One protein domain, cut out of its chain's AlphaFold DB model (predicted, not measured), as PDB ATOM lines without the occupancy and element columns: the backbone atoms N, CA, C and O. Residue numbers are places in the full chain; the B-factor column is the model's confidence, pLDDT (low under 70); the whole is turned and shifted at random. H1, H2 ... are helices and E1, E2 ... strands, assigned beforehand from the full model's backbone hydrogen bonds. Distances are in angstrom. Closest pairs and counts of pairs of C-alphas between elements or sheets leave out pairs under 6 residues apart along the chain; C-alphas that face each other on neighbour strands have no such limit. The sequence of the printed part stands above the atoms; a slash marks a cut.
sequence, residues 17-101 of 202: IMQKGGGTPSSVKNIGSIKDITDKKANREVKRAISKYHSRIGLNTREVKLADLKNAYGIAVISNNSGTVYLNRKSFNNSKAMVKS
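AT A GLANCE: This is residues 17 to 101 of the 202 residues of an uncharacterized protein of Capnocytophaga sp. CM59 (UniProt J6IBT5). A strongly twisted sheet of four strands, E1 to E4, makes the core; one long helix, H1, is set off from it, starting near the short helices H2 and H3, and its last residues, 52 to 57, stick out. H2 follows directly on E4 at one end of the sheet, H3 comes two residues after H2, and the stretch of residues 17 to 28 begins beside edge strand E3, with residues 17 to 18 paired to it, and leads to E1. The printed part has 85 residues, with E1 H1 E2 E3 E4 H2 H3 along the chain; the sheet's order is E1 E2 E4 E3, mixed, and the class is mixed, helices and strands. The whole is compact, with a radius of gyration of the C-alphas of 12.9 A and spans of 37 by 31 by 22 A.

HOW THE PARTS SIT: In the sheet, E1, residues 29 to 33, is the antiparallel neighbour of E2, residues 64 to 68, with N 32 and O 66 2.8 A apart, within hydrogen-bond range. E2 is parallel to E4, residues 82 to 88, at 46 degrees, with N 65 and O 85 2.8 A apart. E4 and E3, residues 74 to 79, form an antiparallel hairpin, with N 84 and O 77 2.8 A apart. Residues 17 to 18 pair, parallel, with 77 to 78 of E3. H2, residues 89 to 92, is on the sheet at a height of 7.5 A; its closest C-alphas to E2 are those of Arg 89 and Ala 67, 5.4 A. H2 and H3, residues 95 to 101, only just touch, only at the corner, with 3 pairs of C-alphas within 8 A; the closest are those of Ser 91 and Met 98, 6.2 A. H1, residues 40 to 57, is not on the sheet, but only just, with 4 pairs of C-alphas within 10 A. H1 is close but not clearly touching to H2, the closest C-alphas being those of Ala 42 and Phe 92, 5.9 A, and to H3, at Ala 42 and Ser 95, 5.7 A. H1 and E4 are apart. In H1 and H3 every O i to N i+4 pair is within hydrogen-bond range; H2 is too short for such a pair.

IN THESE COORDINATES: E4 spans 20.0 A and E3 16.6 A. E1, 12.6 A long, begins at C-alpha 29 (19.828, 11.397, -43.415). H1, 26.1 A long, ends at C-alpha 57 (3.245, 23.310, -21.986). E2 is 13.5 A, H2 5.3 A and H3 10.0 A long; H3 ends at C-alpha 101 (28.385, 30.555, -32.628).

THE WHOLE: The two C-alphas farthest apart are those of Gly 21 and Lys 100, 38.1 A. The printed part has no cut, and no link between named elements is long. The mean pLDDT of the printed part is 88.9; residues 21 to 22 and 60 to 62 are under 70.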
ATOM      1  N   ILE A  17       9.809  22.096 -42.287       86.69
ATOM      2  CA  ILE A  17       9.458  21.295 -43.470       86.69
ATOM      3  C   ILE A  17       8.032  20.761 -43.325       86.69
ATOM      4  O   ILE A  17       7.700  20.148 -42.317       86.69
ATOM      5  N   MET A  18       7.185  20.969 -44.338       84.25
ATOM      6  CA  MET A  18       5.874  20.311 -44.405       84.25
ATOM      7  C   MET A  18       5.991  18.991 -45.146       84.25
ATOM      8  O   MET A  18       6.517  18.962 -46.259       84.25
ATOM      9  N   GLN A  19       5.427  17.935 -44.576       82.12
ATOM     10  CA  GLN A  19       5.372  16.628 -45.212       82.12
ATOM     11  C   GLN A  19       3.918  16.181 -45.372       82.12
ATOM     12  O   GLN A  19       3.189  16.023 -44.395       82.12
ATOM     13  N   LYS A  20       3.482  16.008 -46.626       72.62
ATOM     14  CA  LYS A  20       2.183  15.404 -46.948       72.62
ATOM     15  C   LYS A  20       2.324  13.881 -46.876       72.62
ATOM     16  O   LYS A  20       3.260  13.344 -47.453       72.62
ATOM     17  N   GLY A  21       1.398  13.209 -46.193       65.25
ATOM     18  CA  GLY A  21       1.338  11.739 -46.154       65.25
ATOM     19  C   GLY A  21       2.266  11.056 -45.141       65.25
ATOM     20  O   GLY A  21       2.397   9.839 -45.179       65.25
ATOM     21  N   GLY A  22       2.881  11.805 -44.218       67.06
ATOM     22  CA  GLY A  22       3.851  11.255 -43.264       67.06
ATOM     23  C   GLY A  22       5.210  10.917 -43.897       67.06
ATOM     24  O   GLY A  22       5.431  11.104 -45.092       67.06
ATOM     25  N   GLY A  23       6.159  10.474 -43.071       75.56
ATOM     26  CA  GLY A  23       7.506  10.078 -43.501       75.56
ATOM     27  C   GLY A  23       8.613  11.042 -43.069       75.56
ATOM     28  O   GLY A  23       8.403  11.924 -42.240       75.56
ATOM     29  N   THR A  24       9.815  10.831 -43.613       84.38
ATOM     30  CA  THR A  24      10.994  11.677 -43.363       84.38
ATOM     31  C   THR A  24      11.405  12.405 -44.649       84.38
ATOM     32  O   THR A  24      11.390  11.772 -45.706       84.38
ATOM     33  N   PRO A  25      11.762  13.703 -44.621       86.56
ATOM     34  CA  PRO A  25      12.208  14.411 -45.818       86.56
ATOM     35  C   PRO A  25      13.548  13.869 -46.330       86.56
ATOM     36  O   PRO A  25      14.420  13.528 -45.537       86.56
ATOM     37  N   SER A  26      13.769  13.885 -47.648       86.25
ATOM     38  CA  SER A  26      15.019  13.409 -48.279       86.25
ATOM     39  C   SER A  26      16.281  14.164 -47.833       86.25
ATOM     40  O   SER A  26      17.401  13.664 -47.962       86.25
ATOM     41  N   SER A  27      16.113  15.375 -47.297       87.06
ATOM     42  CA  SER A  27      17.182  16.192 -46.720       87.06
ATOM     43  C   SER A  27      17.654  15.713 -45.343       87.06
ATOM     44  O   SER A  27      18.701  16.169 -44.881       87.06
ATOM     45  N   VAL A  28      16.913  14.807 -44.698       90.88
ATOM     46  CA  VAL A  28      17.226  14.223 -43.393       90.88
ATOM     47  C   VAL A  28      17.822  12.836 -43.611       90.88
ATOM     48  O   VAL A  28      17.154  11.932 -44.106       90.88
ATOM     49  N   LYS A  29      19.092  12.660 -43.237       94.50
ATOM     50  CA  LYS A  29      19.828  11.397 -43.415       94.50
ATOM     51  C   LYS A  29      20.304  10.838 -42.076       94.50
ATOM     52  O   LYS A  29      20.400  11.580 -41.101       94.50
ATOM     53  N   ASN A  30      20.628   9.544 -42.032       95.12
ATOM     54  CA  ASN A  30      21.263   8.883 -40.880       95.12
ATOM     55  C   ASN A  30      20.548   9.161 -39.542       95.12
ATOM     56  O   ASN A  30      21.149   9.602 -38.550       95.12
ATOM     57  N   ILE A  31      19.230   8.940 -39.556       94.88
ATOM     58  CA  ILE A  31      18.346   9.151 -38.410       94.88
ATOM     59  C   ILE A  31      18.785   8.237 -37.265       94.88
ATOM     60  O   ILE A  31      18.948   7.035 -37.442       94.88
ATOM     61  N   GLY A  32      18.938   8.814 -36.083       94.38
ATOM     62  CA  GLY A  32      19.221   8.106 -34.847       94.38
ATOM     63  C   GLY A  32      18.486   8.717 -33.662       94.38
ATOM     64  O   GLY A  32      17.695   9.661 -33.777       94.38
ATOM     65  N   SER A  33      18.764   8.167 -32.491       94.19
ATOM     66  CA  SER A  33      18.221   8.643 -31.230       94.19
ATOM     67  C   SER A  33      19.013   9.840 -30.709       94.19
ATOM     68  O   SER A  33      20.219   9.956 -30.917       94.19
ATOM     69  N   ILE A  34      18.378  10.691 -29.898       94.06
ATOM     70  CA  ILE A  34      19.117  11.657 -29.066       94.06
ATOM     71  C   ILE A  34      20.076  10.969 -28.084       94.06
ATOM     72  O   ILE A  34      20.982  11.617 -27.565       94.06
ATOM     73  N   LYS A  35      19.894   9.666 -27.809       92.69
ATOM     74  CA  LYS A  35      20.851   8.865 -27.033       92.69
ATOM     75  C   LYS A  35      22.207   8.747 -27.741       92.69
ATOM     76  O   LYS A  35      23.210   8.671 -27.043       92.69
ATOM     77  N   ASP A  36      22.238   8.871 -29.067       95.69
ATOM     78  CA  ASP A  36      23.442   8.734 -29.899       95.69
ATOM     79  C   ASP A  36      24.270  10.033 -29.968       95.69
ATOM     80  O   ASP A  36      25.260  10.115 -30.697       95.69
ATOM     81  N   ILE A  37      23.864  11.078 -29.234       96.56
ATOM     82  CA  ILE A  37      24.675  12.286 -29.058       96.56
ATOM     83  C   ILE A  37      25.863  11.928 -28.161       96.56
ATOM     84  O   ILE A  37      25.685  11.700 -26.961       96.56
ATOM     85  N   THR A  38      27.063  11.921 -28.740       96.62
ATOM     86  CA  THR A  38      28.321  11.552 -28.077       96.62
ATOM     87  C   THR A  38      28.855  12.665 -27.176       96.62
ATOM     88  O   THR A  38      29.490  12.394 -26.156       96.62
ATOM     89  N   ASP A  39      28.552  13.931 -27.485       96.81
ATOM     90  CA  ASP A  39      28.848  15.048 -26.586       96.81
ATOM     91  C   ASP A  39      27.930  14.984 -25.351       96.81
ATOM     92  O   ASP A  39      26.742  15.325 -25.392       96.81
ATOM     93  N   LYS A  40      28.502  14.572 -24.213       95.62
ATOM     94  CA  LYS A  40      27.784  14.396 -22.938       95.62
ATOM     95  C   LYS A  40      27.056  15.664 -22.479       95.62
ATOM     96  O   LYS A  40      25.970  15.580 -21.900       95.62
ATOM     97  N   LYS A  41      27.631  16.851 -22.721       94.69
ATOM     98  CA  LYS A  41      27.004  18.124 -22.344       94.69
ATOM     99  C   LYS A  41      25.786  18.372 -23.219       94.69
ATOM    100  O   LYS A  41      24.724  18.666 -22.675       94.69
ATOM    101  N   ALA A  42      25.909  18.231 -24.535       95.50
ATOM    102  CA  ALA A  42      24.777  18.400 -25.435       95.50
ATOM    103  C   ALA A  42      23.657  17.400 -25.143       95.50
ATOM    104  O   ALA A  42      22.512  17.817 -24.982       95.50
ATOM    105  N   ASN A  43      23.989  16.118 -24.970       95.94
ATOM    106  CA  ASN A  43      23.033  15.058 -24.648       95.94
ATOM    107  C   ASN A  43      22.180  15.413 -23.416       95.94
ATOM    108  O   ASN A  43      20.946  15.397 -23.458       95.94
ATOM    109  N   ARG A  44      22.841  15.817 -22.322       96.25
ATOM    110  CA  ARG A  44      22.175  16.232 -21.081       96.25
ATOM    111  C   ARG A  44      21.290  17.460 -21.282       96.25
ATOM    112  O   ARG A  44      20.179  17.512 -20.758       96.25
ATOM    113  N   GLU A  45      21.777  18.464 -22.003       96.19
ATOM    114  CA  GLU A  45      21.043  19.712 -22.201       96.19
ATOM    115  C   GLU A  45      19.831  19.531 -23.128       96.19
ATOM    116  O   GLU A  45      18.783  20.096 -22.832       96.19
ATOM    117  N   VAL A  46      19.913  18.680 -24.159       96.19
ATOM    118  CA  VAL A  46      18.762  18.290 -24.998       96.19
ATOM    119  C   VAL A  46      17.679  17.620 -24.153       96.19
ATOM    120  O   VAL A  46      16.529  18.055 -24.170       96.19
ATOM    121  N   LYS A  47      18.042  16.624 -23.333       95.19
ATOM    122  CA  LYS A  47      17.092  15.946 -22.430       95.19
ATOM    123  C   LYS A  47      16.417  16.925 -21.464       95.19
ATOM    124  O   LYS A  47      15.203  16.888 -21.278       95.19
ATOM    125  N   ARG A  48      17.189  17.852 -20.887       95.75
ATOM    126  CA  ARG A  48      16.660  18.921 -20.018       95.75
ATOM    127  C   ARG A  48      15.725  19.868 -20.764       95.75
ATOM    128  O   ARG A  48      14.742  20.312 -20.180       95.75
ATOM    129  N   ALA A  49      16.027  20.198 -22.016       95.06
ATOM    130  CA  ALA A  49      15.189  21.056 -22.842       95.06
ATOM    131  C   ALA A  49      13.824  20.407 -23.101       95.06
ATOM    132  O   ALA A  49      12.803  21.032 -22.829       95.06
ATOM    133  N   ILE A  50      13.817  19.131 -23.507       94.69
ATOM    134  CA  ILE A  50      12.598  18.333 -23.714       94.69
ATOM    135  C   ILE A  50      11.773  18.263 -22.424       94.69
ATOM    136  O   ILE A  50      10.587  18.579 -22.429       94.69
ATOM    137  N   SER A  51      12.410  17.929 -21.297       93.81
ATOM    138  CA  SER A  51      11.743  17.845 -19.991       93.81
ATOM    139  C   SER A  51      11.108  19.177 -19.565       93.81
ATOM    140  O   SER A  51       9.970  19.206 -19.095       93.81
ATOM    141  N   LYS A  52      11.804  20.303 -19.769       94.50
ATOM    142  CA  LYS A  52      11.258  21.640 -19.481       94.50
ATOM    143  C   LYS A  52      10.115  22.023 -20.402       94.50
ATOM    144  O   LYS A  52       9.182  22.676 -19.956       94.50
ATOM    145  N   TYR A  53      10.217  21.672 -21.678       94.00
ATOM    146  CA  TYR A  53       9.157  21.932 -22.636       94.00
ATOM    147  C   TYR A  53       7.885  21.192 -22.216       94.00
ATOM    148  O   TYR A  53       6.855  21.816 -21.965       94.00
ATOM    149  N   HIS A  54       8.019  19.885 -21.974       91.38
ATOM    150  CA  HIS A  54       6.946  19.031 -21.485       91.38
ATOM    151  C   HIS A  54       6.295  19.578 -20.209       91.38
ATOM    152  O   HIS A  54       5.083  19.753 -20.168       91.38
ATOM    153  N   SER A  55       7.081  19.928 -19.186       91.81
ATOM    154  CA  SER A  55       6.527  20.396 -17.908       91.81
ATOM    155  C   SER A  55       5.842  21.761 -17.980       91.81
ATOM    156  O   SER A  55       5.013  22.082 -17.131       91.81
ATOM    157  N   ARG A  56       6.188  22.604 -18.962       91.31
ATOM    158  CA  ARG A  56       5.632  23.960 -19.072       91.31
ATOM    159  C   ARG A  56       4.389  24.033 -19.936       91.31
ATOM    160  O   ARG A  56       3.541  24.878 -19.637       91.31
ATOM    161  N   ILE A  57       4.310  23.216 -20.982       87.31
ATOM    162  CA  ILE A  57       3.245  23.310 -21.986       87.31
ATOM    163  C   ILE A  57       2.664  21.973 -22.450       87.31
ATOM    164  O   ILE A  57       1.587  21.986 -23.030       87.31
ATOM    165  N   GLY A  58       3.305  20.842 -22.153       82.19
ATOM    166  CA  GLY A  58       2.978  19.545 -22.751       82.19
ATOM    167  C   GLY A  58       3.752  19.299 -24.051       82.19
ATOM    168  O   GLY A  58       4.257  20.226 -24.679       82.19
ATOM    169  N   LEU A  59       3.921  18.032 -24.431       72.19
ATOM    170  CA  LEU A  59       4.562  17.658 -25.693       72.19
ATOM    171  C   LEU A  59       3.490  17.262 -26.700       72.19
ATOM    172  O   LEU A  59       2.773  16.289 -26.482       72.19
ATOM    173  N   ASN A  60       3.434  17.973 -27.825       66.19
ATOM    174  CA  ASN A  60       2.611  17.572 -28.963       66.19
ATOM    175  C   ASN A  60       3.369  16.673 -29.966       66.19
ATOM    176  O   ASN A  60       2.774  16.122 -30.891       66.19
ATOM    177  N   THR A  61       4.679  16.498 -29.759       64.25
ATOM    178  CA  THR A  61       5.543  15.559 -30.480       64.25
ATOM    179  C   THR A  61       6.184  14.571 -29.514       64.25
ATOM    180  O   THR A  61       6.664  14.947 -28.444       64.25
ATOM    181  N   ARG A  62       6.216  13.290 -29.896       60.41
ATOM    182  CA  ARG A  62       6.916  12.239 -29.141       60.41
ATOM    183  C   ARG A  62       8.373  12.071 -29.571       60.41
ATOM    184  O   ARG A  62       9.099  11.308 -28.941       60.41
ATOM    185  N   GLU A  63       8.817  12.760 -30.621       81.00
ATOM    186  CA  GLU A  63      10.069  12.423 -31.289       81.00
ATOM    187  C   GLU A  63      10.974  13.638 -31.485       81.00
ATOM    188  O   GLU A  63      10.814  14.445 -32.402       81.00
ATOM    189  N   VAL A  64      11.995  13.709 -30.634       93.56
ATOM    190  CA  VAL A  64      13.228  14.431 -30.941       93.56
ATOM    191  C   VAL A  64      14.257  13.389 -31.359       93.56
ATOM    192  O   VAL A  64      14.571  12.477 -30.590       93.56
ATOM    193  N   LYS A  65      14.759  13.515 -32.582       95.38
ATOM    194  CA  LYS A  65      15.709  12.603 -33.220       95.38
ATOM    195  C   LYS A  65      17.007  13.331 -33.546       95.38
ATOM    196  O   LYS A  65      17.069  14.560 -33.588       95.38
ATOM    197  N   LEU A  66      18.055  12.554 -33.766       96.38
ATOM    198  CA  LEU A  66      19.343  13.027 -34.258       96.38
ATOM    199  C   LEU A  66      19.451  12.662 -35.740       96.38
ATOM    200  O   LEU A  66      19.056  11.566 -36.116       96.38
ATOM    201  N   ALA A  67      19.964  13.547 -36.584       96.12
ATOM    202  CA  ALA A  67      20.124  13.274 -38.010       96.12
ATOM    203  C   ALA A  67      21.249  14.109 -38.621       96.12
ATOM    204  O   ALA A  67      21.690  15.105 -38.045       96.12
ATOM    205  N   ASP A  68      21.682  13.735 -39.817       94.50
ATOM    206  CA  ASP A  68      22.604  14.529 -40.614       94.50
ATOM    207  C   ASP A  68      21.820  15.555 -41.433       94.50
ATOM    208  O   ASP A  68      20.977  15.205 -42.262       94.50
ATOM    209  N   LEU A  69      22.111  16.835 -41.180       91.00
ATOM    210  CA  LEU A  69      21.472  17.986 -41.820       91.00
ATOM    211  C   LEU A  69      22.538  18.876 -42.471       91.00
ATOM    212  O   LEU A  69      23.596  19.120 -41.882       91.00
ATOM    213  N   LYS A  70      22.249  19.404 -43.668       82.19
ATOM    214  CA  LYS A  70      23.224  20.180 -44.457       82.19
ATOM    215  C   LYS A  70      23.532  21.552 -43.836       82.19
ATOM    216  O   LYS A  70      24.690  21.830 -43.541       82.19
ATOM    217  N   ASN A  71      22.509  22.377 -43.589       79.25
ATOM    218  CA  ASN A  71      22.692  23.805 -43.269       79.25
ATOM    219  C   ASN A  71      21.957  24.303 -42.010       79.25
ATOM    220  O   ASN A  71      21.986  25.499 -41.741       79.25
ATOM    221  N   ALA A  72      21.357  23.415 -41.215       85.88
ATOM    222  CA  ALA A  72      20.579  23.792 -40.031       85.88
ATOM    223  C   ALA A  72      21.163  23.203 -38.737       85.88
ATOM    224  O   ALA A  72      21.832  22.160 -38.753       85.88
ATOM    225  N   TYR A  73      20.911  23.862 -37.601       89.50
ATOM    226  CA  TYR A  73      21.188  23.286 -36.279       89.50
ATOM    227  C   TYR A  73      20.165  22.211 -35.913       89.50
ATOM    228  O   TYR A  73      20.538  21.177 -35.363       89.50
ATOM    229  N   GLY A  74      18.908  22.440 -36.256       91.88
ATOM    230  CA  GLY A  74      17.824  21.479 -36.200       91.88
ATOM    231  C   GLY A  74      16.728  21.917 -37.160       91.88
ATOM    232  O   GLY A  74      16.818  23.005 -37.722       91.88
ATOM    233  N   ILE A  75      15.753  21.048 -37.379       92.19
ATOM    234  CA  ILE A  75      14.545  21.355 -38.140       92.19
ATOM    235  C   ILE A  75      13.334  20.717 -37.460       92.19
ATOM    236  O   ILE A  75      13.442  19.644 -36.852       92.19
ATOM    237  N   ALA A  76      12.171  21.328 -37.636       92.19
ATOM    238  CA  ALA A  76      10.871  20.745 -37.366       92.19
ATOM    239  C   ALA A  76      10.233  20.251 -38.671       92.19
ATOM    240  O   ALA A  76      10.009  21.012 -39.615       92.19
ATOM    241  N   VAL A  77       9.904  18.963 -38.723       90.69
ATOM    242  CA  VAL A  77       9.112  18.376 -39.809       90.69
ATOM    243  C   VAL A  77       7.684  18.238 -39.320       90.69
ATOM    244  O   VAL A  77       7.444  17.559 -38.328       90.69
ATOM    245  N   ILE A  78       6.741  18.884 -39.995       87.69
ATOM    246  CA  ILE A  78       5.334  18.945 -39.601       87.69
ATOM    247  C   ILE A  78       4.503  18.139 -40.597       87.69
ATOM    248  O   ILE A  78       4.564  18.365 -41.809       87.69
ATOM    249  N   SER A  79       3.691  17.228 -40.067       83.44
ATOM    250  CA  SER A  79       2.677  16.476 -40.798       83.44
ATOM    251  C   SER A  79       1.328  16.727 -40.125       83.44
ATOM    252  O   SER A  79       1.077  16.288 -39.004       83.44
ATOM    253  N   ASN A  80       0.443  17.458 -40.805       78.81
ATOM    254  CA  ASN A  80      -0.835  17.929 -40.262       78.81
ATOM    255  C   ASN A  80      -0.677  18.776 -38.981       78.81
ATOM    256  O   ASN A  80      -0.285  19.938 -39.063       78.81
ATOM    257  N   ASN A  81      -1.032  18.209 -37.821       81.44
ATOM    258  CA  ASN A  81      -1.043  18.875 -36.513       81.44
ATOM    259  C   ASN A  81      -0.024  18.284 -35.523       81.44
ATOM    260  O   ASN A  81      -0.119  18.527 -34.322       81.44
ATOM    261  N   SER A  82       0.899  17.462 -36.016       80.38
ATOM    262  CA  SER A  82       2.014  16.916 -35.251       80.38
ATOM    263  C   SER A  82       3.309  17.095 -36.038       80.38
ATOM    264  O   SER A  82       3.306  17.449 -37.222       80.38
ATOM    265  N   GLY A  83       4.440  16.857 -35.386       88.69
ATOM    266  CA  GLY A  83       5.724  16.905 -36.063       88.69
ATOM    267  C   GLY A  83       6.799  16.091 -35.372       88.69
ATOM    268  O   GLY A  83       6.571  15.524 -34.307       88.69
ATOM    269  N   THR A  84       7.976  16.075 -35.979       91.81
ATOM    270  CA  THR A  84       9.198  15.456 -35.467       91.81
ATOM    271  C   THR A  84      10.313  16.488 -35.532       91.81
ATOM    272  O   THR A  84      10.470  17.182 -36.538       91.81
ATOM    273  N   VAL A  85      11.099  16.590 -34.463       94.12
ATOM    274  CA  VAL A  85      12.292  17.441 -34.440       94.12
ATOM    275  C   VAL A  85      13.506  16.609 -34.819       94.12
ATOM    276  O   VAL A  85      13.765  15.576 -34.201       94.12
ATOM    277  N   TYR A  86      14.295  17.092 -35.775       94.69
ATOM    278  CA  TYR A  86      15.596  16.522 -36.114       94.69
ATOM    279  C   TYR A  86      16.698  17.496 -35.722       94.69
ATOM    280  O   TYR A  86      16.764  18.611 -36.228       94.69
ATOM    281  N   LEU A  87      17.581  17.076 -34.820       95.25
ATOM    282  CA  LEU A  87      18.759  17.833 -34.407       95.25
ATOM    283  C   LEU A  87      19.970  17.402 -35.240       95.25
ATOM    284  O   LEU A  87      20.166  16.211 -35.476       95.25
ATOM    285  N   ASN A  88      20.806  18.349 -35.669       94.62
ATOM    286  CA  ASN A  88      21.969  18.051 -36.503       94.62
ATOM    287  C   ASN A  88      23.071  17.349 -35.696       94.62
ATOM    288  O   ASN A  88      23.689  17.965 -34.821       94.62
ATOM    289  N   ARG A  89      23.385  16.100 -36.050       95.19
ATOM    290  CA  ARG A  89      24.423  15.266 -35.432       95.19
ATOM    291  C   ARG A  89      25.757  15.987 -35.312       95.19
ATOM    292  O   ARG A  89      26.319  16.052 -34.221       95.19
ATOM    293  N   LYS A  90      26.236  16.602 -36.398       92.81
ATOM    294  CA  LYS A  90      27.522  17.318 -36.415       92.81
ATOM    295  C   LYS A  90      27.538  18.491 -35.435       92.81
ATOM    296  O   LYS A  90      28.553  18.745 -34.794       92.81
ATOM    297  N   SER A  91      26.424  19.210 -35.318       92.00
ATOM    298  CA  SER A  91      26.320  20.366 -34.422       92.00
ATOM    299  C   SER A  91      26.202  19.944 -32.959       92.00
ATOM    300  O   SER A  91      26.897  20.484 -32.101       92.00
ATOM    301  N   PHE A  92      25.350  18.960 -32.668       93.81
ATOM    302  CA  PHE A  92      25.086  18.515 -31.302       93.81
ATOM    303  C   PHE A  92      26.204  17.634 -30.731       93.81
ATOM    304  O   PHE A  92      26.363  17.613 -29.518       93.81
ATOM    305  N   ASN A  93      27.052  17.022 -31.564       95.50
ATOM    306  CA  ASN A  93      28.300  16.383 -31.121       95.50
ATOM    307  C   ASN A  93      29.485  17.360 -30.985       95.50
ATOM    308  O   ASN A  93      30.599  16.940 -30.689       95.50
ATOM    309  N   ASN A  94      29.264  18.667 -31.174       92.31
ATOM    310  CA  ASN A  94      30.268  19.706 -30.955       92.31
ATOM    311  C   ASN A  94      29.667  20.896 -30.186       92.31
ATOM    312  O   ASN A  94      29.512  22.009 -30.705       92.31
ATOM    313  N   SER A  95      29.328  20.666 -28.912       88.56
ATOM    314  CA  SER A  95      28.666  21.676 -28.078       88.56
ATOM    315  C   SER A  95      29.487  22.955 -27.915       88.56
ATOM    316  O   SER A  95      28.915  24.040 -27.809       88.56
ATOM    317  N   LYS A  96      30.825  22.858 -27.911       90.06
ATOM    318  CA  LYS A  96      31.725  24.016 -27.794       90.06
ATOM    319  C   LYS A  96      31.550  24.971 -28.977       90.06
ATOM    320  O   LYS A  96      31.298  26.157 -28.755       90.06
ATOM    321  N   ALA A  97      31.621  24.461 -30.208       89.06
ATOM    322  CA  ALA A  97      31.443  25.273 -31.410       89.06
ATOM    323  C   ALA A  97      30.020  25.841 -31.506       89.06
ATOM    324  O   ALA A  97      29.847  27.031 -31.771       89.06
ATOM    325  N   MET A  98      29.005  25.023 -31.208       86.94
ATOM    326  CA  MET A  98      27.604  25.457 -31.219       86.94
ATOM    327  C   MET A  98      27.347  26.597 -30.222       86.94
ATOM    328  O   MET A  98      26.730  27.603 -30.565       86.94
ATOM    329  N   VAL A  99      27.845  26.472 -28.987       87.75
ATOM    330  CA  VAL A  99      27.699  27.515 -27.959       87.75
ATOM    331  C   VAL A  99      28.447  28.787 -28.352       87.75
ATOM    332  O   VAL A  99      27.936  29.876 -28.093       87.75
ATOM    333  N   LYS A 100      29.636  28.675 -28.960       88.75
ATOM    334  CA  LYS A 100      30.398  29.837 -29.435       88.75
ATOM    335  C   LYS A 100      29.610  30.612 -30.495       88.75
ATOM    336  O   LYS A 100      29.344  31.791 -30.286       88.75
ATOM    337  N   SER A 101      29.153  29.931 -31.543       85.19
ATOM    338  CA  SER A 101      28.385  30.555 -32.628       85.19
ATOM    339  C   SER A 101      27.083  31.194 -32.122       85.19
ATOM    340  O   SER A 101      26.812  32.358 -32.395       85.19
TER     341      SER A 101